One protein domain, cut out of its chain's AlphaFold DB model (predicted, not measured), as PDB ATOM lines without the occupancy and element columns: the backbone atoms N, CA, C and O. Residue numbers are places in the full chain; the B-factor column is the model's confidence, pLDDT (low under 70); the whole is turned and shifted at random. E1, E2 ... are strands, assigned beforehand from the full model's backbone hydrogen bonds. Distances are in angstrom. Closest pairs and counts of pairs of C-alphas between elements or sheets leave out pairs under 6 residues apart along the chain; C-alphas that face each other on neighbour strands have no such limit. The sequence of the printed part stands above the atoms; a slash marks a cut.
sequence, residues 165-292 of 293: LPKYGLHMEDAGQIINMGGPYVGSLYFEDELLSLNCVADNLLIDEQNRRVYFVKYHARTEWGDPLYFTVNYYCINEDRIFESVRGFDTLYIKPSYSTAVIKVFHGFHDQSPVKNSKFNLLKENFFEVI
ATOM      1  N   LEU A 165    -174.902  99.947 -40.903       51.62
ATOM      2  CA  LEU A 165    -175.154  99.461 -39.546       51.62
ATOM      3  C   LEU A 165    -173.840  99.655 -38.777       51.62
ATOM      4  O   LEU A 165    -173.057  98.710 -38.654       51.62
ATOM      5  N   PRO A 166    -173.543 100.870 -38.263       50.59
ATOM      6  CA  PRO A 166    -172.176 101.271 -37.922       50.59
ATOM      7  C   PRO A 166    -171.626 100.473 -36.738       50.59
ATOM      8  O   PRO A 166    -170.421 100.324 -36.589       50.59
ATOM      9  N   LYS A 167    -172.522  99.908 -35.913       59.25
ATOM     10  CA  LYS A 167    -172.186  99.026 -34.788       59.25
ATOM     11  C   LYS A 167    -171.482  97.733 -35.234       59.25
ATOM     12  O   LYS A 167    -170.794  97.131 -34.419       59.25
ATOM     13  N   TYR A 168    -171.646  97.312 -36.491       65.88
ATOM     14  CA  TYR A 168    -171.139  96.036 -37.009       65.88
ATOM     15  C   TYR A 168    -170.289  96.176 -38.272       65.88
ATOM     16  O   TYR A 168    -170.038  95.170 -38.913       65.88
ATOM     17  N   GLY A 169    -169.915  97.390 -38.688       79.25
ATOM     18  CA  GLY A 169    -169.129  97.581 -39.914       79.25
ATOM     19  C   GLY A 169    -169.825  97.129 -41.209       79.25
ATOM     20  O   GLY A 169    -169.178  97.078 -42.250       79.25
ATOM     21  N   LEU A 170    -171.127  96.810 -41.163       84.25
ATOM     22  CA  LEU A 170    -171.892  96.378 -42.332       84.25
ATOM     23  C   LEU A 170    -172.358  97.583 -43.138       84.25
ATOM     24  O   LEU A 170    -172.978  98.500 -42.588       84.25
ATOM     25  N   HIS A 171    -172.127  97.536 -44.442       86.25
ATOM     26  CA  HIS A 171    -172.619  98.535 -45.380       86.25
ATOM     27  C   HIS A 171    -172.912  97.909 -46.744       86.25
ATOM     28  O   HIS A 171    -172.508  96.784 -47.035       86.25
ATOM     29  N   MET A 172    -173.683  98.627 -47.559       86.81
ATOM     30  CA  MET A 172    -174.023  98.216 -48.917       86.81
ATOM     31  C   MET A 172    -173.495  99.244 -49.909       86.81
ATOM     32  O   MET A 172    -173.789 100.432 -49.763       86.81
ATOM     33  N   GLU A 173    -172.791  98.781 -50.936       88.06
ATOM     34  CA  GLU A 173    -172.331  99.605 -52.058       88.06
ATOM     35  C   GLU A 173    -173.039  99.201 -53.359       88.06
ATOM     36  O   GLU A 173    -173.685  98.152 -53.438       88.06
ATOM     37  N   ASP A 174    -172.962 100.065 -54.375       83.00
ATOM     38  CA  ASP A 174    -173.487  99.825 -55.730       83.00
ATOM     39  C   ASP A 174    -174.962  99.383 -55.798       83.00
ATOM     40  O   ASP A 174    -175.387  98.676 -56.714       83.00
ATOM     41  N   ALA A 175    -175.780  99.812 -54.830       81.38
ATOM     42  CA  ALA A 175    -177.185  99.437 -54.769       81.38
ATOM     43  C   ALA A 175    -177.993 100.075 -55.914       81.38
ATOM     44  O   ALA A 175    -178.241 101.284 -55.935       81.38
ATOM     45  N   GLY A 176    -178.462  99.246 -56.846       77.38
ATOM     46  CA  GLY A 176    -179.300  99.635 -57.980       77.38
ATOM     47  C   GLY A 176    -180.624  98.874 -58.012       77.38
ATOM     48  O   GLY A 176    -180.749  97.776 -57.474       77.38
ATOM     49  N   GLN A 177    -181.648  99.438 -58.652       73.12
ATOM     50  CA  GLN A 177    -182.905  98.720 -58.874       73.12
ATOM     51  C   GLN A 177    -182.742  97.749 -60.054       73.12
ATOM     52  O   GLN A 177    -182.546  98.187 -61.184       73.12
ATOM     53  N   ILE A 178    -182.835  96.439 -59.799       66.88
ATOM     54  CA  ILE A 178    -182.541  95.407 -60.818       66.88
ATOM     55  C   ILE A 178    -183.808  94.872 -61.521       66.88
ATOM     56  O   ILE A 178    -183.729  94.388 -62.648       66.88
ATOM     57  N   ILE A 179    -184.999  94.995 -60.918       63.50
ATOM     58  CA  ILE A 179    -186.269  94.515 -61.505       63.50
ATOM     59  C   ILE A 179    -187.175  95.711 -61.855       63.50
ATOM     60  O   ILE A 179    -187.487  96.539 -60.998       63.50
ATOM     61  N   ASN A 180    -187.607  95.794 -63.122       53.34
ATOM     62  CA  ASN A 180    -188.414  96.901 -63.652       53.34
ATOM     63  C   ASN A 180    -189.755  97.079 -62.905       53.34
ATOM     64  O   ASN A 180    -190.475  96.115 -62.668       53.34
ATOM     65  N   MET A 181    -190.092  98.343 -62.610       52.78
ATOM     66  CA  MET A 181    -191.310  98.826 -61.933       52.78
ATOM     67  C   MET A 181    -191.619  98.164 -60.576       52.78
ATOM     68  O   MET A 181    -192.555  97.377 -60.450       52.78
ATOM     69  N   GLY A 182    -190.881  98.559 -59.533       64.50
ATOM     70  CA  GLY A 182    -191.205  98.218 -58.137       64.50
ATOM     71  C   GLY A 182    -190.425  97.035 -57.557       64.50
ATOM     72  O   GLY A 182    -190.790  96.523 -56.503       64.50
ATOM     73  N   GLY A 183    -189.359  96.604 -58.236       74.00
ATOM     74  CA  GLY A 183    -188.388  95.657 -57.698       74.00
ATOM     75  C   GLY A 183    -187.549  96.232 -56.559       74.00
ATOM     76  O   GLY A 183    -187.469  97.460 -56.427       74.00
ATOM     77  N   PRO A 184    -186.885  95.373 -55.768       84.25
ATOM     78  CA  PRO A 184    -186.049  95.837 -54.684       84.25
ATOM     79  C   PRO A 184    -184.743  96.431 -55.224       84.25
ATOM     80  O   PRO A 184    -184.322  96.155 -56.354       84.25
ATOM     81  N   TYR A 185    -184.090  97.231 -54.390       87.62
ATOM     82  CA  TYR A 185    -182.711  97.639 -54.624       87.62
ATOM     83  C   TYR A 185    -181.793  96.476 -54.269       87.62
ATOM     84  O   TYR A 185    -182.020  95.785 -53.277       87.62
ATOM     85  N   VAL A 186    -180.781  96.245 -55.090       88.25
ATOM     86  CA  VAL A 186    -179.827  95.154 -54.936       88.25
ATOM     87  C   VAL A 186    -178.429  95.721 -55.134       88.25
ATOM     88  O   VAL A 186    -178.210  96.480 -56.075       88.25
ATOM     89  N   GLY A 187    -177.508  95.378 -54.241       90.00
ATOM     90  CA  GLY A 187    -176.131  95.868 -54.246       90.00
ATOM     91  C   GLY A 187    -175.156  94.846 -53.678       90.00
ATOM     92  O   GLY A 187    -175.470  93.660 -53.571       90.00
ATOM     93  N   SER A 188    -173.975  95.313 -53.310       91.69
ATOM     94  CA  SER A 188    -172.894  94.511 -52.746       91.69
ATOM     95  C   SER A 188    -172.838  94.727 -51.236       91.69
ATOM     96  O   SER A 188    -172.815  95.868 -50.787       91.69
ATOM     97  N   LEU A 189    -172.854  93.648 -50.453       92.44
ATOM     98  CA  LEU A 189    -172.784  93.692 -48.992       92.44
ATOM     99  C   LEU A 189    -171.329  93.588 -48.538       92.44
ATOM    100  O   LEU A 189    -170.645  92.639 -48.920       92.44
ATOM    101  N   TYR A 190    -170.909  94.503 -47.673       91.38
ATOM    102  CA  TYR A 190    -169.567  94.566 -47.100       91.38
ATOM    103  C   TYR A 190    -169.608  94.489 -45.576       91.38
ATOM    104  O   TYR A 190    -170.584  94.926 -44.960       91.38
ATOM    105  N   PHE A 191    -168.541  93.969 -44.973       89.31
ATOM    106  CA  PHE A 191    -168.282  93.954 -43.533       89.31
ATOM    107  C   PHE A 191    -166.847  94.408 -43.280       89.31
ATOM    108  O   PHE A 191    -165.924  93.782 -43.779       89.31
ATOM    109  N   GLU A 192    -166.663  95.500 -42.530       84.62
ATOM    110  CA  GLU A 192    -165.329  96.062 -42.237       84.62
ATOM    111  C   GLU A 192    -164.475  96.268 -43.512       84.62
ATOM    112  O   GLU A 192    -163.283  95.985 -43.532       84.62
ATOM    113  N   ASP A 193    -165.114  96.765 -44.580       86.31
ATOM    114  CA  ASP A 193    -164.556  97.016 -45.926       86.31
ATOM    115  C   ASP A 193    -164.263  95.765 -46.778       86.31
ATOM    116  O   ASP A 193    -163.878  95.879 -47.944       86.31
ATOM    117  N   GLU A 194    -164.521  94.566 -46.257       89.31
ATOM    118  CA  GLU A 194    -164.420  93.322 -47.020       89.31
ATOM    119  C   GLU A 194    -165.750  92.977 -47.689       89.31
ATOM    120  O   GLU A 194    -166.817  93.012 -47.071       89.31
ATOM    121  N   LEU A 195    -165.694  92.639 -48.980       92.19
ATOM    122  CA  LEU A 195    -166.867  92.214 -49.736       92.19
ATOM    123  C   LEU A 195    -167.339  90.851 -49.219       92.19
ATOM    124  O   LEU A 195    -166.674  89.844 -49.437       92.19
ATOM    125  N   LEU A 196    -168.524  90.813 -48.610       91.75
ATOM    126  CA  LEU A 196    -169.157  89.570 -48.175       91.75
ATOM    127  C   LEU A 196    -169.910  88.897 -49.317       91.75
ATOM    128  O   LEU A 196    -169.766  87.707 -49.568       91.75
ATOM    129  N   SER A 197    -170.800  89.625 -49.989       93.31
ATOM    130  CA  SER A 197    -171.570  89.018 -51.070       93.31
ATOM    131  C   SER A 197    -172.107  90.039 -52.049       93.31
ATOM    132  O   SER A 197    -172.612  91.096 -51.675       93.31
ATOM    133  N   LEU A 198    -172.046  89.667 -53.322       92.12
ATOM    134  CA  LEU A 198    -172.683  90.397 -54.406       92.12
ATOM    135  C   LEU A 198    -174.181  90.093 -54.455       92.12
ATOM    136  O   LEU A 198    -174.630  89.008 -54.075       92.12
ATOM    137  N   ASN A 199    -174.933  91.019 -55.046       91.31
ATOM    138  CA  ASN A 199    -176.355  90.866 -55.338       91.31
ATOM    139  C   ASN A 199    -177.237  90.681 -54.091       91.31
ATOM    140  O   ASN A 199    -178.209  89.929 -54.101       91.31
ATOM    141  N   CYS A 200    -176.929  91.383 -53.010       91.88
ATOM    142  CA  CYS A 200    -177.731  91.409 -51.795       91.88
ATOM    143  C   CYS A 200    -178.887  92.398 -51.926       91.88
ATOM    144  O   CYS A 200    -178.718  93.511 -52.416       91.88
ATOM    145  N   VAL A 201    -180.072  92.008 -51.467       90.12
ATOM    146  CA  VAL A 201    -181.248  92.876 -51.444       90.12
ATOM    147  C   VAL A 201    -181.098  93.905 -50.326       90.12
ATOM    148  O   VAL A 201    -180.926  93.551 -49.160       90.12
ATOM    149  N   ALA A 202    -181.202  95.186 -50.673       82.62
ATOM    150  CA  ALA A 202    -181.175  96.281 -49.714       82.62
ATOM    151  C   ALA A 202    -182.349  96.186 -48.725       82.62
ATOM    152  O   ALA A 202    -183.405  95.621 -49.028       82.62
ATOM    153  N   ASP A 203    -182.148  96.729 -47.522       76.88
ATOM    154  CA  ASP A 203    -183.127  96.743 -46.424       76.88
ATOM    155  C   ASP A 203    -183.621  95.346 -45.976       76.88
ATOM    156  O   ASP A 203    -184.649  95.223 -45.307       76.88
ATOM    157  N   ASN A 204    -182.882  94.282 -46.319       86.12
ATOM    158  CA  ASN A 204    -183.165  92.890 -45.954       86.12
ATOM    159  C   ASN A 204    -182.009  92.269 -45.168       86.12
ATOM    160  O   ASN A 204    -181.463  91.237 -45.554       86.12
ATOM    161  N   LEU A 205    -181.641  92.917 -44.065       87.94
ATOM    162  CA  LEU A 205    -180.573  92.492 -43.164       87.94
ATOM    163  C   LEU A 205    -181.140  92.270 -41.761       87.94
ATOM    164  O   LEU A 205    -181.831  93.138 -41.232       87.94
ATOM    165  N   LEU A 206    -180.839  91.124 -41.150       88.56
ATOM    166  CA  LEU A 206    -181.197  90.812 -39.765       88.56
ATOM    167  C   LEU A 206    -179.960  90.358 -39.001       88.56
ATOM    168  O   LEU A 206    -179.254  89.457 -39.442       88.56
ATOM    169  N   ILE A 207    -179.733  90.936 -37.827       85.38
ATOM    170  CA  ILE A 207    -178.606  90.568 -36.971       85.38
ATOM    171  C   ILE A 207    -179.109  89.671 -35.845       85.38
ATOM    172  O   ILE A 207    -180.027  90.023 -35.108       85.38
ATOM    173  N   ASP A 208    -178.481  88.512 -35.707       83.75
ATOM    174  CA  ASP A 208    -178.622  87.616 -34.568       83.75
ATOM    175  C   ASP A 208    -177.383  87.777 -33.687       83.75
ATOM    176  O   ASP A 208    -176.343  87.151 -33.909       83.75
ATOM    177  N   GLU A 209    -177.488  88.675 -32.703       78.94
ATOM    178  CA  GLU A 209    -176.386  88.988 -31.793       78.94
ATOM    179  C   GLU A 209    -175.948  87.765 -30.974       78.94
ATOM    180  O   GLU A 209    -174.756  87.606 -30.705       78.94
ATOM    181  N   GLN A 210    -176.888  86.882 -30.613       76.38
ATOM    182  CA  GLN A 210    -176.624  85.719 -29.761       76.38
ATOM    183  C   GLN A 210    -175.718  84.713 -30.461       76.38
ATOM    184  O   GLN A 210    -174.762  84.219 -29.866       76.38
ATOM    185  N   ASN A 211    -176.010  84.428 -31.732       80.00
ATOM    186  CA  ASN A 211    -175.235  83.475 -32.522       80.00
ATOM    187  C   ASN A 211    -174.168  84.147 -33.393       80.00
ATOM    188  O   ASN A 211    -173.474  83.443 -34.124       80.00
ATOM    189  N   ARG A 212    -174.025  85.480 -33.314       84.62
ATOM    190  CA  ARG A 212    -173.075  86.277 -34.109       84.62
ATOM    191  C   ARG A 212    -173.260  86.042 -35.612       84.62
ATOM    192  O   ARG A 212    -172.299  85.786 -36.338       84.62
ATOM    193  N   ARG A 213    -174.513  86.110 -36.072       89.25
ATOM    194  CA  ARG A 213    -174.891  85.885 -37.475       89.25
ATOM    195  C   ARG A 213    -175.573  87.100 -38.075       89.25
ATOM    196  O   ARG A 213    -176.334  87.790 -37.402       89.25
ATOM    197  N   VAL A 214    -175.342  87.307 -39.362       90.62
ATOM    198  CA  VAL A 214    -176.006  88.335 -40.161       90.62
ATOM    199  C   VAL A 214    -176.785  87.627 -41.251       90.62
ATOM    200  O   VAL A 214    -176.184  87.074 -42.166       90.62
ATOM    201  N   TYR A 215    -178.108  87.615 -41.150       92.88
ATOM    202  CA  TYR A 215    -178.973  87.089 -42.196       92.88
ATOM    203  C   TYR A 215    -179.229  88.155 -43.248       92.88
ATOM    204  O   TYR A 215    -179.521  89.304 -42.914       92.88
ATOM    205  N   PHE A 216    -179.174  87.758 -44.513       93.75
ATOM    206  CA  PHE A 216    -179.438  88.634 -45.644       93.75
ATOM    207  C   PHE A 216    -180.154  87.893 -46.769       93.75
ATOM    208  O   PHE A 216    -180.196  86.661 -46.804       93.75
ATOM    209  N   VAL A 217    -180.742  88.646 -47.694       94.50
ATOM    210  CA  VAL A 217    -181.378  88.079 -48.886       94.50
ATOM    211  C   VAL A 217    -180.465  88.280 -50.085       94.50
ATOM    212  O   VAL A 217    -180.090  89.412 -50.381       94.50
ATOM    213  N   LYS A 218    -180.137  87.195 -50.792       94.19
ATOM    214  CA  LYS A 218    -179.349  87.235 -52.029       94.19
ATOM    215  C   LYS A 218    -180.259  87.035 -53.230       94.19
ATOM    216  O   LYS A 218    -181.172  86.211 -53.194       94.19
ATOM    217  N   TYR A 219    -180.018  87.824 -54.264       91.44
ATOM    218  CA  TYR A 219    -180.661  87.753 -55.564       91.44
ATOM    219  C   TYR A 219    -179.789  86.948 -56.531       91.44
ATOM    220  O   TYR A 219    -178.594  87.212 -56.671       91.44
ATOM    221  N   HIS A 220    -180.411  86.008 -57.239       89.50
ATOM    222  CA  HIS A 220    -179.749  85.177 -58.239       89.50
ATOM    223  C   HIS A 220    -180.273  85.519 -59.632       89.50
ATOM    224  O   HIS A 220    -181.402  85.179 -60.002       89.50
ATOM    225  N   ALA A 221    -179.446  86.232 -60.400       77.38
ATOM    226  CA  ALA A 221    -179.714  86.532 -61.802       77.38
ATOM    227  C   ALA A 221    -179.535  85.273 -62.667       77.38
ATOM    228  O   ALA A 221    -178.602  84.497 -62.470       77.38
ATOM    229  N   ARG A 222    -180.425  85.074 -63.645       73.44
ATOM    230  CA  ARG A 222    -180.423  83.891 -64.523       73.44
ATOM    231  C   ARG A 222    -179.180  83.831 -65.420       73.44
ATOM    232  O   ARG A 222    -178.750  84.853 -65.950       73.44
ATOM    233  N   THR A 223    -178.710  82.615 -65.700       56.44
ATOM    234  CA  THR A 223    -177.929  82.306 -66.912       56.44
ATOM    235  C   THR A 223    -178.872  82.152 -68.117       56.44
ATOM    236  O   THR A 223    -180.088  82.039 -67.956       56.44
ATOM    237  N   GLU A 224    -178.340  82.139 -69.342       49.38
ATOM    238  CA  GLU A 224    -179.105  82.141 -70.611       49.38
ATOM    239  C   GLU A 224    -180.108  80.970 -70.801       49.38
ATOM    240  O   GLU A 224    -180.859  80.960 -71.775       49.38
ATOM    241  N   TRP A 225    -180.173  79.999 -69.880       50.41
ATOM    242  CA  TRP A 225    -180.814  78.687 -70.068       50.41
ATOM    243  C   TRP A 225    -182.122  78.447 -69.285       50.41
ATOM    244  O   TRP A 225    -182.638  77.332 -69.293       50.41
ATOM    245  N   GLY A 226    -182.734  79.483 -68.701       47.44
ATOM    246  CA  GLY A 226    -184.199  79.511 -68.534       47.44
ATOM    247  C   GLY A 226    -184.815  79.257 -67.150       47.44
ATOM    248  O   GLY A 226    -186.037  79.378 -67.045       47.44
ATOM    249  N   ASP A 227    -184.052  79.008 -66.084       56.31
ATOM    250  CA  ASP A 227    -184.627  78.897 -64.727       56.31
ATOM    251  C   ASP A 227    -185.219  80.227 -64.232       56.31
ATOM    252  O   ASP A 227    -184.760  81.277 -64.672       56.31
ATOM    253  N   PRO A 228    -186.256  80.242 -63.367       66.31
ATOM    254  CA  PRO A 228    -186.816  81.473 -62.815       66.31
ATOM    255  C   PRO A 228    -185.800  82.285 -61.996       66.31
ATOM    256  O   PRO A 228    -184.902  81.724 -61.385       66.31
ATOM    257  N   LEU A 229    -185.943  83.620 -61.981       78.06
ATOM    258  CA  LEU A 229    -185.197  84.468 -61.038       78.06
ATOM    259  C   LEU A 229    -185.633  84.081 -59.628       78.06
ATOM    260  O   LEU A 229    -186.835  83.911 -59.411       78.06
ATOM    261  N   TYR A 230    -184.695  83.972 -58.691       89.44
ATOM    262  CA  TYR A 230    -185.035  83.615 -57.322       89.44
ATOM    263  C   TYR A 230    -184.151  84.316 -56.294       89.44
ATOM    264  O   TYR A 230    -183.086  84.862 -56.588       89.44
ATOM    265  N   PHE A 231    -184.646  84.294 -55.067       92.38
ATOM    266  CA  PHE A 231    -184.030  84.855 -53.882       92.38
ATOM    267  C   PHE A 231    -183.796  83.745 -52.863       92.38
ATOM    268  O   PHE A 231    -184.618  82.831 -52.752       92.38
ATOM    269  N   THR A 232    -182.720  83.836 -52.089       94.38
ATOM    270  CA  THR A 232    -182.442  82.911 -50.981       94.38
ATOM    271  C   THR A 232    -182.198  83.662 -49.682       94.38
ATOM    272  O   THR A 232    -181.789  84.826 -49.682       94.38
ATOM    273  N   VAL A 233    -182.476  82.994 -48.560       95.12
ATOM    274  CA  VAL A 233    -182.044  83.468 -47.243       95.12
ATOM    275  C   VAL A 233    -180.623  82.969 -47.029       95.12
ATOM    276  O   VAL A 233    -180.351  81.777 -47.135       95.12
ATOM    277  N   ASN A 234    -179.724  83.883 -46.710       96.00
ATOM    278  CA  ASN A 234    -178.315  83.607 -46.484       96.00
ATOM    279  C   ASN A 234    -177.954  84.059 -45.077       96.00
ATOM    280  O   ASN A 234    -178.661  84.887 -44.496       96.00
ATOM    281  N   TYR A 235    -176.865  83.534 -44.529       94.25
ATOM    282  CA  TYR A 235    -176.256  84.137 -43.357       94.25
ATOM    283  C   TYR A 235    -174.739  84.137 -43.427       94.25
ATOM    284  O   TYR A 235    -174.123  83.173 -43.870       94.25
ATOM    285  N   TYR A 236    -174.154  85.218 -42.932       94.06
ATOM    286  CA  TYR A 236    -172.737  85.324 -42.633       94.06
ATOM    287  C   TYR A 236    -172.515  85.023 -41.147       94.06
ATOM    288  O   TYR A 236    -173.198  85.583 -40.284       94.06
ATOM    289  N   CYS A 237    -171.604  84.102 -40.842       92.19
ATOM    290  CA  CYS A 237    -171.205  83.744 -39.486       92.19
ATOM    291  C   CYS A 237    -169.937  84.516 -39.114       92.19
ATOM    292  O   CYS A 237    -168.846  84.139 -39.527       92.19
ATOM    293  N   ILE A 238    -170.072  85.566 -38.298       87.19
ATOM    294  CA  ILE A 238    -168.975  86.504 -37.997       87.19
ATOM    295  C   ILE A 238    -167.796  85.796 -37.317       87.19
ATOM    296  O   ILE A 238    -166.643  86.143 -37.526       87.19
ATOM    297  N   ASN A 239    -168.077  84.806 -36.467       87.69
ATOM    298  CA  ASN A 239    -167.026  84.108 -35.725       87.69
ATOM    299  C   ASN A 239    -166.235  83.124 -36.595       87.69
ATOM    300  O   ASN A 239    -165.108  82.783 -36.249       87.69
ATOM    301  N   GLU A 240    -166.858  82.609 -37.651       91.31
ATOM    302  CA  GLU A 240    -166.267  81.592 -38.522       91.31
ATOM    303  C   GLU A 240    -165.755  82.181 -39.834       91.31
ATOM    304  O   GLU A 240    -165.059  81.469 -40.552       91.31
ATOM    305  N   ASP A 241    -166.098  83.442 -40.117       90.44
ATOM    306  CA  ASP A 241    -165.840  84.138 -41.375       90.44
ATOM    307  C   ASP A 241    -166.316  83.319 -42.589       90.44
ATOM    308  O   ASP A 241    -165.567  82.943 -43.487       90.44
ATOM    309  N   ARG A 242    -167.590  82.910 -42.539       93.94
ATOM    310  CA  ARG A 242    -168.199  81.997 -43.519       93.94
ATOM    311  C   ARG A 242    -169.601  82.411 -43.892       93.94
ATOM    312  O   ARG A 242    -170.384  82.829 -43.033       93.94
ATOM    313  N   ILE A 243    -169.945  82.200 -45.156       95.25
ATOM    314  CA  ILE A 243    -171.278  82.457 -45.693       95.25
ATOM    315  C   ILE A 243    -171.979  81.142 -45.984       95.25
ATOM    316  O   ILE A 243    -171.404  80.194 -46.513       95.25
ATOM    317  N   PHE A 244    -173.258  81.107 -45.641       95.88
ATOM    318  CA  PHE A 244    -174.120  79.966 -45.850       95.88
ATOM    319  C   PHE A 244    -175.380  80.390 -46.585       95.88
ATOM    320  O   PHE A 244    -176.013  81.390 -46.236       95.88
ATOM    321  N   GLU A 245    -175.780  79.584 -47.557       95.50
ATOM    322  CA  GLU A 245    -176.942  79.829 -48.399       95.50
ATOM    323  C   GLU A 245    -178.017  78.764 -48.164       95.50
ATOM    324  O   GLU A 245    -177.731  77.567 -48.081       95.50
ATOM    325  N   SER A 246    -179.279  79.188 -48.037       95.44
ATOM    326  CA  SER A 246    -180.391  78.251 -47.913       95.44
ATOM    327  C   SER A 246    -180.648  77.531 -49.233       95.44
ATOM    328  O   SER A 246    -180.809  78.176 -50.266       95.44
ATOM    329  N   VAL A 247    -180.867  76.217 -49.180       92.19
ATOM    330  CA  VAL A 247    -181.292  75.414 -50.347       92.19
ATOM    331  C   VAL A 247    -182.639  75.888 -50.917       92.19
ATOM    332  O   VAL A 247    -182.966  75.659 -52.080       92.19
ATOM    333  N   ARG A 248    -183.462  76.536 -50.091       91.31
ATOM    334  CA  ARG A 248    -184.802  76.978 -50.461       91.31
ATOM    335  C   ARG A 248    -184.779  78.327 -51.187       91.31
ATOM    336  O   ARG A 248    -184.470  79.350 -50.585       91.31
ATOM    337  N   GLY A 249    -185.217  78.324 -52.445       90.19
ATOM    338  CA  GLY A 249    -185.458  79.530 -53.241       90.19
ATOM    339  C   GLY A 249    -186.865  80.117 -53.075       90.19
ATOM    340  O   GLY A 249    -187.819  79.423 -52.704       90.19
ATOM    341  N   PHE A 250    -186.988  81.408 -53.379       89.88
ATOM    342  CA  PHE A 250    -188.224  82.189 -53.342       89.88
ATOM    343  C   PHE A 250    -188.336  83.074 -54.586       89.88
ATOM    344  O   PHE A 250    -187.350  83.683 -54.981       89.88
ATOM    345  N   ASP A 251    -189.533  83.227 -55.156       86.56
ATOM    346  CA  ASP A 251    -189.747  84.130 -56.305       86.56
ATOM    347  C   ASP A 251    -189.617  85.610 -55.910       86.56
ATOM    348  O   ASP A 251    -189.156  86.446 -56.680       86.56
ATOM    349  N   THR A 252    -190.041  85.933 -54.688       87.38
ATOM    350  CA  THR A 252    -189.918  87.252 -54.054       87.38
ATOM    351  C   THR A 252    -189.754  87.041 -52.558       87.38
ATOM    352  O   THR A 252    -190.378  86.132 -51.996       87.38
ATOM    353  N   LEU A 253    -188.920  87.851 -51.914       89.25
ATOM    354  CA  LEU A 253    -188.534  87.612 -50.532       89.25
ATOM    355  C   LEU A 253    -188.268  88.920 -49.795       89.25
ATOM    356  O   LEU A 253    -187.469  89.742 -50.237       89.25
ATOM    357  N   TYR A 254    -188.911  89.045 -48.639       87.88
ATOM    358  CA  TYR A 254    -188.596  90.040 -47.628       87.88
ATOM    359  C   TYR A 254    -188.550  89.367 -46.256       87.88
ATOM    360  O   TYR A 254    -189.425  88.551 -45.931       87.88
ATOM    361  N   ILE A 255    -187.521  89.670 -45.463       87.62
ATOM    362  CA  ILE A 255    -187.295  89.050 -44.153       87.62
ATOM    363  C   ILE A 255    -187.494  90.046 -43.012       87.62
ATOM    364  O   ILE A 255    -187.079  91.197 -43.083       87.62
ATOM    365  N   LYS A 256    -188.121  89.584 -41.927       84.44
ATOM    366  CA  LYS A 256    -188.236  90.319 -40.659       84.44
ATOM    367  C   LYS A 256    -187.921  89.422 -39.469       84.44
ATOM    368  O   LYS A 256    -188.130  88.203 -39.555       84.44
ATOM    369  N   PRO A 257    -187.491  90.012 -38.340       77.69
ATOM    370  CA  PRO A 257    -187.334  89.248 -37.116       77.69
ATOM    371  C   PRO A 257    -188.684  88.648 -36.686       77.69
ATOM    372  O   PRO A 257    -189.762  89.151 -37.015       77.69
ATOM    373  N   SER A 258    -188.620  87.534 -35.963       72.31
ATOM    374  CA  SER A 258    -189.764  86.891 -35.311       72.31
ATOM    375  C   SER A 258    -189.547  86.897 -33.798       72.31
ATOM    376  O   SER A 258    -188.432  87.095 -33.330       72.31
ATOM    377  N   TYR A 259    -190.579  86.563 -33.022       60.62
ATOM    378  CA  TYR A 259    -190.485  86.408 -31.559       60.62
ATOM    379  C   TYR A 259    -189.544  85.279 -31.093       60.62
ATOM    380  O   TYR A 259    -189.327  85.108 -29.899       60.62
ATOM    381  N   SER A 260    -189.044  84.450 -32.010       66.06
ATOM    382  CA  SER A 260    -188.133  83.347 -31.717       66.06
ATOM    383  C   SER A 260    -186.880  83.506 -32.562       66.06
ATOM    384  O   SER A 260    -186.989  83.611 -33.779       66.06
ATOM    385  N   THR A 261    -185.711  83.442 -31.927       68.62
ATOM    386  CA  THR A 261    -184.396  83.517 -32.589       68.62
ATOM    387  C   THR A 261    -184.157  82.378 -33.583       68.62
ATOM    388  O   THR A 261    -183.368  82.518 -34.504       68.62
ATOM    389  N   ALA A 262    -184.888  81.268 -33.458       74.88
ATOM    390  CA  ALA A 262    -184.840  80.143 -34.390       74.88
ATOM    391  C   ALA A 262    -185.768  80.311 -35.610       74.88
ATOM    392  O   ALA A 262    -185.880  79.398 -36.433       74.88
ATOM    393  N   VAL A 263    -186.505  81.420 -35.715       77.44
ATOM    394  CA  VAL A 263    -187.506  81.623 -36.765       77.44
ATOM    395  C   VAL A 263    -187.378  83.016 -37.363       77.44
ATOM    396  O   VAL A 263    -187.417  84.011 -36.655       77.44
ATOM    397  N   ILE A 264    -187.352  83.094 -38.688       85.56
ATOM    398  CA  ILE A 264    -187.467  84.348 -39.434       85.56
ATOM    399  C   ILE A 264    -188.867  84.418 -40.046       85.56
ATOM    400  O   ILE A 264    -189.432  83.404 -40.479       85.56
ATOM    401  N   LYS A 265    -189.474  85.609 -40.058       84.12
ATOM    402  CA  LYS A 265    -190.720  85.836 -40.791       84.12
ATOM    403  C   LYS A 265    -190.367  86.165 -42.237       84.12
ATOM    404  O   LYS A 265    -189.655  87.128 -42.492       84.12
ATOM    405  N   VAL A 266    -190.887  85.365 -43.160       87.62
ATOM    406  CA  VAL A 266    -190.680  85.530 -44.599       87.62
ATOM    407  C   VAL A 266    -191.973  86.003 -45.244       87.62
ATOM    408  O   VAL A 266    -193.027  85.382 -45.067       87.62
ATOM    409  N   PHE A 267    -191.886  87.081 -46.011       86.50
ATOM    410  CA  PHE A 267    -192.956  87.596 -46.852       86.50
ATOM    411  C   PHE A 267    -192.657  87.244 -48.307       86.50
ATOM    412  O   PHE A 267    -191.537  87.429 -48.775       86.50
ATOM    413  N   HIS A 268    -193.665  86.738 -49.018       85.50
ATOM    414  CA  HIS A 268    -193.583  86.420 -50.449       85.50
ATOM    415  C   HIS A 268    -193.802  87.694 -51.283       85.50
ATOM    416  O   HIS A 268    -194.773  87.800 -52.030       85.50
ATOM    417  N   GLY A 269    -192.957  88.699 -51.047       85.00
ATOM    418  CA  GLY A 269    -192.974  90.024 -51.667       85.00
ATOM    419  C   GLY A 269    -191.713  90.805 -51.286       85.00
ATOM    420  O   GLY A 269    -190.956  90.348 -50.438       85.00
ATOM    421  N   PHE A 270    -191.478  91.973 -51.890       81.88
ATOM    422  CA  PHE A 270    -190.284  92.793 -51.602       81.88
ATOM    423  C   PHE A 270    -190.428  93.712 -50.387       81.88
ATOM    424  O   PHE A 270    -189.434  94.227 -49.878       81.88
ATOM    425  N   HIS A 271    -191.661  93.898 -49.914       76.19
ATOM    426  CA  HIS A 271    -192.014  94.714 -48.758       76.19
ATOM    427  C   HIS A 271    -193.103  93.998 -47.950       76.19
ATOM    428  O   HIS A 271    -193.776  93.088 -48.443       76.19
ATOM    429  N   ASP A 272    -193.324  94.433 -46.716       69.62
ATOM    430  CA  ASP A 272    -194.379  93.920 -45.834       69.62
ATOM    431  C   ASP A 272    -195.759  94.566 -46.071       69.62
ATOM    432  O   ASP A 272    -196.756  94.145 -45.482       69.62
ATOM    433  N   GLN A 273    -195.833  95.558 -46.962       59.47
ATOM    434  CA  GLN A 273    -197.035  96.334 -47.263       59.47
ATOM    435  C   GLN A 273    -197.868  95.707 -48.386       59.47
ATOM    436  O   GLN A 273    -197.829  96.160 -49.525       59.47
ATOM    437  N   SER A 274    -198.618  94.646 -48.090       51.28
ATOM    438  CA  SER A 274    -199.755  94.138 -48.888       51.28
ATOM    439  C   SER A 274    -200.290  92.876 -48.179       51.28
ATOM    440  O   SER A 274    -199.580  92.342 -47.322       51.28
ATOM    441  N   PRO A 275    -201.515  92.366 -48.436       51.66
ATOM    442  CA  PRO A 275    -201.989  91.067 -47.922       51.66
ATOM    443  C   PRO A 275    -201.208  89.880 -48.527       51.66
ATOM    444  O   PRO A 275    -201.771  88.906 -49.024       51.66
ATOM    445  N   VAL A 276    -199.884  89.974 -48.509       58.66
ATOM    446  CA  VAL A 276    -198.937  89.007 -49.020       58.66
ATOM    447  C   VAL A 276    -198.905  87.844 -48.052       58.66
ATOM    448  O   VAL A 276    -198.795  88.002 -46.833       58.66
ATOM    449  N   LYS A 277    -199.001  86.644 -48.618       69.38
ATOM    450  CA  LYS A 277    -198.802  85.389 -47.905       69.38
ATOM    451  C   LYS A 277    -197.471  85.483 -47.154       69.38
ATOM    452  O   LYS A 277    -196.417  85.588 -47.772       69.38
ATOM    453  N   ASN A 278    -197.518  85.482 -45.827       76.38
ATOM    454  CA  ASN A 278    -196.324  85.353 -45.004       76.38
ATOM    455  C   ASN A 278    -196.218  83.920 -44.482       76.38
ATOM    456  O   ASN A 278    -197.201  83.184 -44.374       76.38
ATOM    457  N   SER A 279    -194.992  83.497 -44.217       84.38
ATOM    458  CA  SER A 279    -194.686  82.172 -43.695       84.38
ATOM    459  C   SER A 279    -193.551  82.254 -42.686       84.38
ATOM    460  O   SER A 279    -192.836  83.253 -42.608       84.38
ATOM    461  N   LYS A 280    -193.402  81.202 -41.886       86.12
ATOM    462  CA  LYS A 280    -192.287  81.061 -40.949       86.12
ATOM    463  C   LYS A 280    -191.161  80.289 -41.628       86.12
ATOM    464  O   LYS A 280    -191.421  79.236 -42.207       86.12
ATOM    465  N   PHE A 281    -189.944  80.797 -41.510       86.62
ATOM    466  CA  PHE A 281    -188.715  80.157 -41.960       86.62
ATOM    467  C   PHE A 281    -187.943  79.703 -40.724       86.62
ATOM    468  O   PHE A 281    -187.510  80.530 -39.924       86.62
ATOM    469  N   ASN A 282    -187.894  78.394 -40.482       86.19
ATOM    470  CA  ASN A 282    -187.331  77.843 -39.249       86.19
ATOM    471  C   ASN A 282    -185.866  77.474 -39.474       86.19
ATOM    472  O   ASN A 282    -185.579  76.462 -40.102       86.19
ATOM    473  N   LEU A 283    -184.964  78.261 -38.900       85.25
ATOM    474  CA  LEU A 283    -183.518  78.153 -39.092       85.25
ATOM    475  C   LEU A 283    -182.936  76.798 -38.675       85.25
ATOM    476  O   LEU A 283    -181.896  76.405 -39.182       85.25
ATOM    477  N   LEU A 284    -183.610  76.063 -37.784       83.06
ATOM    478  CA  LEU A 284    -183.182  74.732 -37.341       83.06
ATOM    479  C   LEU A 284    -183.643  73.603 -38.274       83.06
ATOM    480  O   LEU A 284    -183.211  72.466 -38.117       83.06
ATOM    481  N   LYS A 285    -184.588  73.884 -39.175       87.12
ATOM    482  CA  LYS A 285    -185.173  72.896 -40.098       87.12
ATOM    483  C   LYS A 285    -184.775  73.121 -41.547       87.12
ATOM    484  O   LYS A 285    -184.966  72.227 -42.364       87.12
ATOM    485  N   GLU A 286    -184.333  74.325 -41.867       90.12
ATOM    486  CA  GLU A 286    -183.902  74.687 -43.208       90.12
ATOM    487  C   GLU A 286    -182.478  74.167 -43.425       90.12
ATOM    488  O   GLU A 286    -181.649  74.173 -42.516       90.12
ATOM    489  N   ASN A 287    -182.213  73.683 -44.635       92.12
ATOM    490  CA  ASN A 287    -180.889  73.208 -45.009       92.12
ATOM    491  C   ASN A 287    -180.091  74.368 -45.592       92.12
ATOM    492  O   ASN A 287    -180.577  75.069 -46.484       92.12
ATOM    493  N   PHE A 288    -178.863  74.513 -45.112       94.19
ATOM    494  CA  PHE A 288    -177.902  75.477 -45.616       94.19
ATOM    495  C   PHE A 288    -176.661  74.753 -46.121       94.19
ATOM    496  O   PHE A 288    -176.286  73.711 -45.577       94.19
ATOM    497  N   PHE A 289    -176.028  75.313 -47.141       94.75
ATOM    498  CA  PHE A 289    -174.710  74.897 -47.596       94.75
ATOM    499  C   PHE A 289    -173.746  76.076 -47.496       94.75
ATOM    500  O   PHE A 289    -174.151  77.228 -47.633       94.75
ATOM    501  N   GLU A 290    -172.485  75.781 -47.204       95.75
ATOM    502  CA  GLU A 290    -171.415  76.778 -47.200       95.75
ATOM    503  C   GLU A 290    -171.150  77.227 -48.641       95.75
ATOM    504  O   GLU A 290    -171.017  76.392 -49.540       95.75
ATOM    505  N   VAL A 291    -171.113  78.540 -48.857       90.75
ATOM    506  CA  VAL A 291    -170.725  79.135 -50.136       90.75
ATOM    507  C   VAL A 291    -169.203  79.194 -50.151       90.75
ATOM    508  O   VAL A 291    -168.601  79.836 -49.297       90.75
ATOM    509  N   ILE A 292    -168.596  78.470 -51.087       82.38
ATOM    510  CA  ILE A 292    -167.151  78.481 -51.310       82.38
ATOM    511  C   ILE A 292    -166.930  79.351 -52.543       82.38
ATOM    512  O   ILE A 292    -167.191  78.891 -53.657       82.38
TER     513      ILE A 292
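Overview. This is residues 165 to 292 of the 293 residues of an uncharacterized protein of Mucilaginibacter sp. PPCGB 2223 (UniProt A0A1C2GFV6). A long, strongly twisted and curled sheet of seven strands makes most of this domain, and a small sheet of three strands, E7 to E9, is partly face to face with it, its E7 beside E3 and E4. The large sheet folds over where E3 bends at residue 199, and this brings Leu 196 near E5 and E6. The printed part has 128 residues, with no named helix and ten strands, E1 to E10 in turn along it. The large sheet runs E1, E2, E3, E4, E5, E6, E10 and the small one E7, E8, E9, both all antiparallel, and the class is all strand. The whole is compact, with a radius of gyration of the C-alphas of 14.1 A, and rounded, spanning 36 by 31 by 28 A.

Arrangement. Start at E1, residues 170 to 177, an edge strand that forms a hairpin with E2, residues 185 to 191; look for N 173 and O 188, 2.9 A apart. E3, residues 194 to 208, follows E2 in a hairpin, with N 187 and O 200 at 2.9 A, and bends by 122 degrees. Next come E4, residues 213 to 220, where N 206 and O 215 are 2.9 A apart across E3 and E4, and E5, residues 230 to 237, with N 216 and O 234 at 2.9 A. E6, residues 242 to 250, completes a meander from E1, each strand the antiparallel neighbour of the one before; N 235 and O 244 are 2.9 A apart. A second meander follows: E7, residues 254 to 257, E8, residues 263 to 267, and E9, residues 278 to 282, with N 256 and O 265 at 3.0 A and N 264 and O 281 at 2.9 A. The two sheets form a sandwich, two sheets face to face, with best planes 18 degrees apart. The closest C-alphas of E3 and E7 are those of Asn 204 and Ile 255, 5.9 A apart. E10, residues 288 to 290, is the other edge strand of the large sheet, with N 245 of E6 and O 289 at 2.9 A.

Along the chain. Find C-alpha 170 at (-171.892, 96.378, -42.332), where E1 begins its 20.0 A. E3 spans 19.7 A, E4 21.3 A, E5 22.6 A and E6 22.3 A. E10 ends at C-alpha 290, (-171.415, 76.778, -47.200).

Size, cuts and confidence. The C-alphas farthest apart, Lys 167 and Trp 225, are 41.6 A apart. The printed part has no cut and no long link. Confidence is under 70 at residues 165 to 168, 178 to 182, 223 to 228, 259 to 261 and 272 to 277.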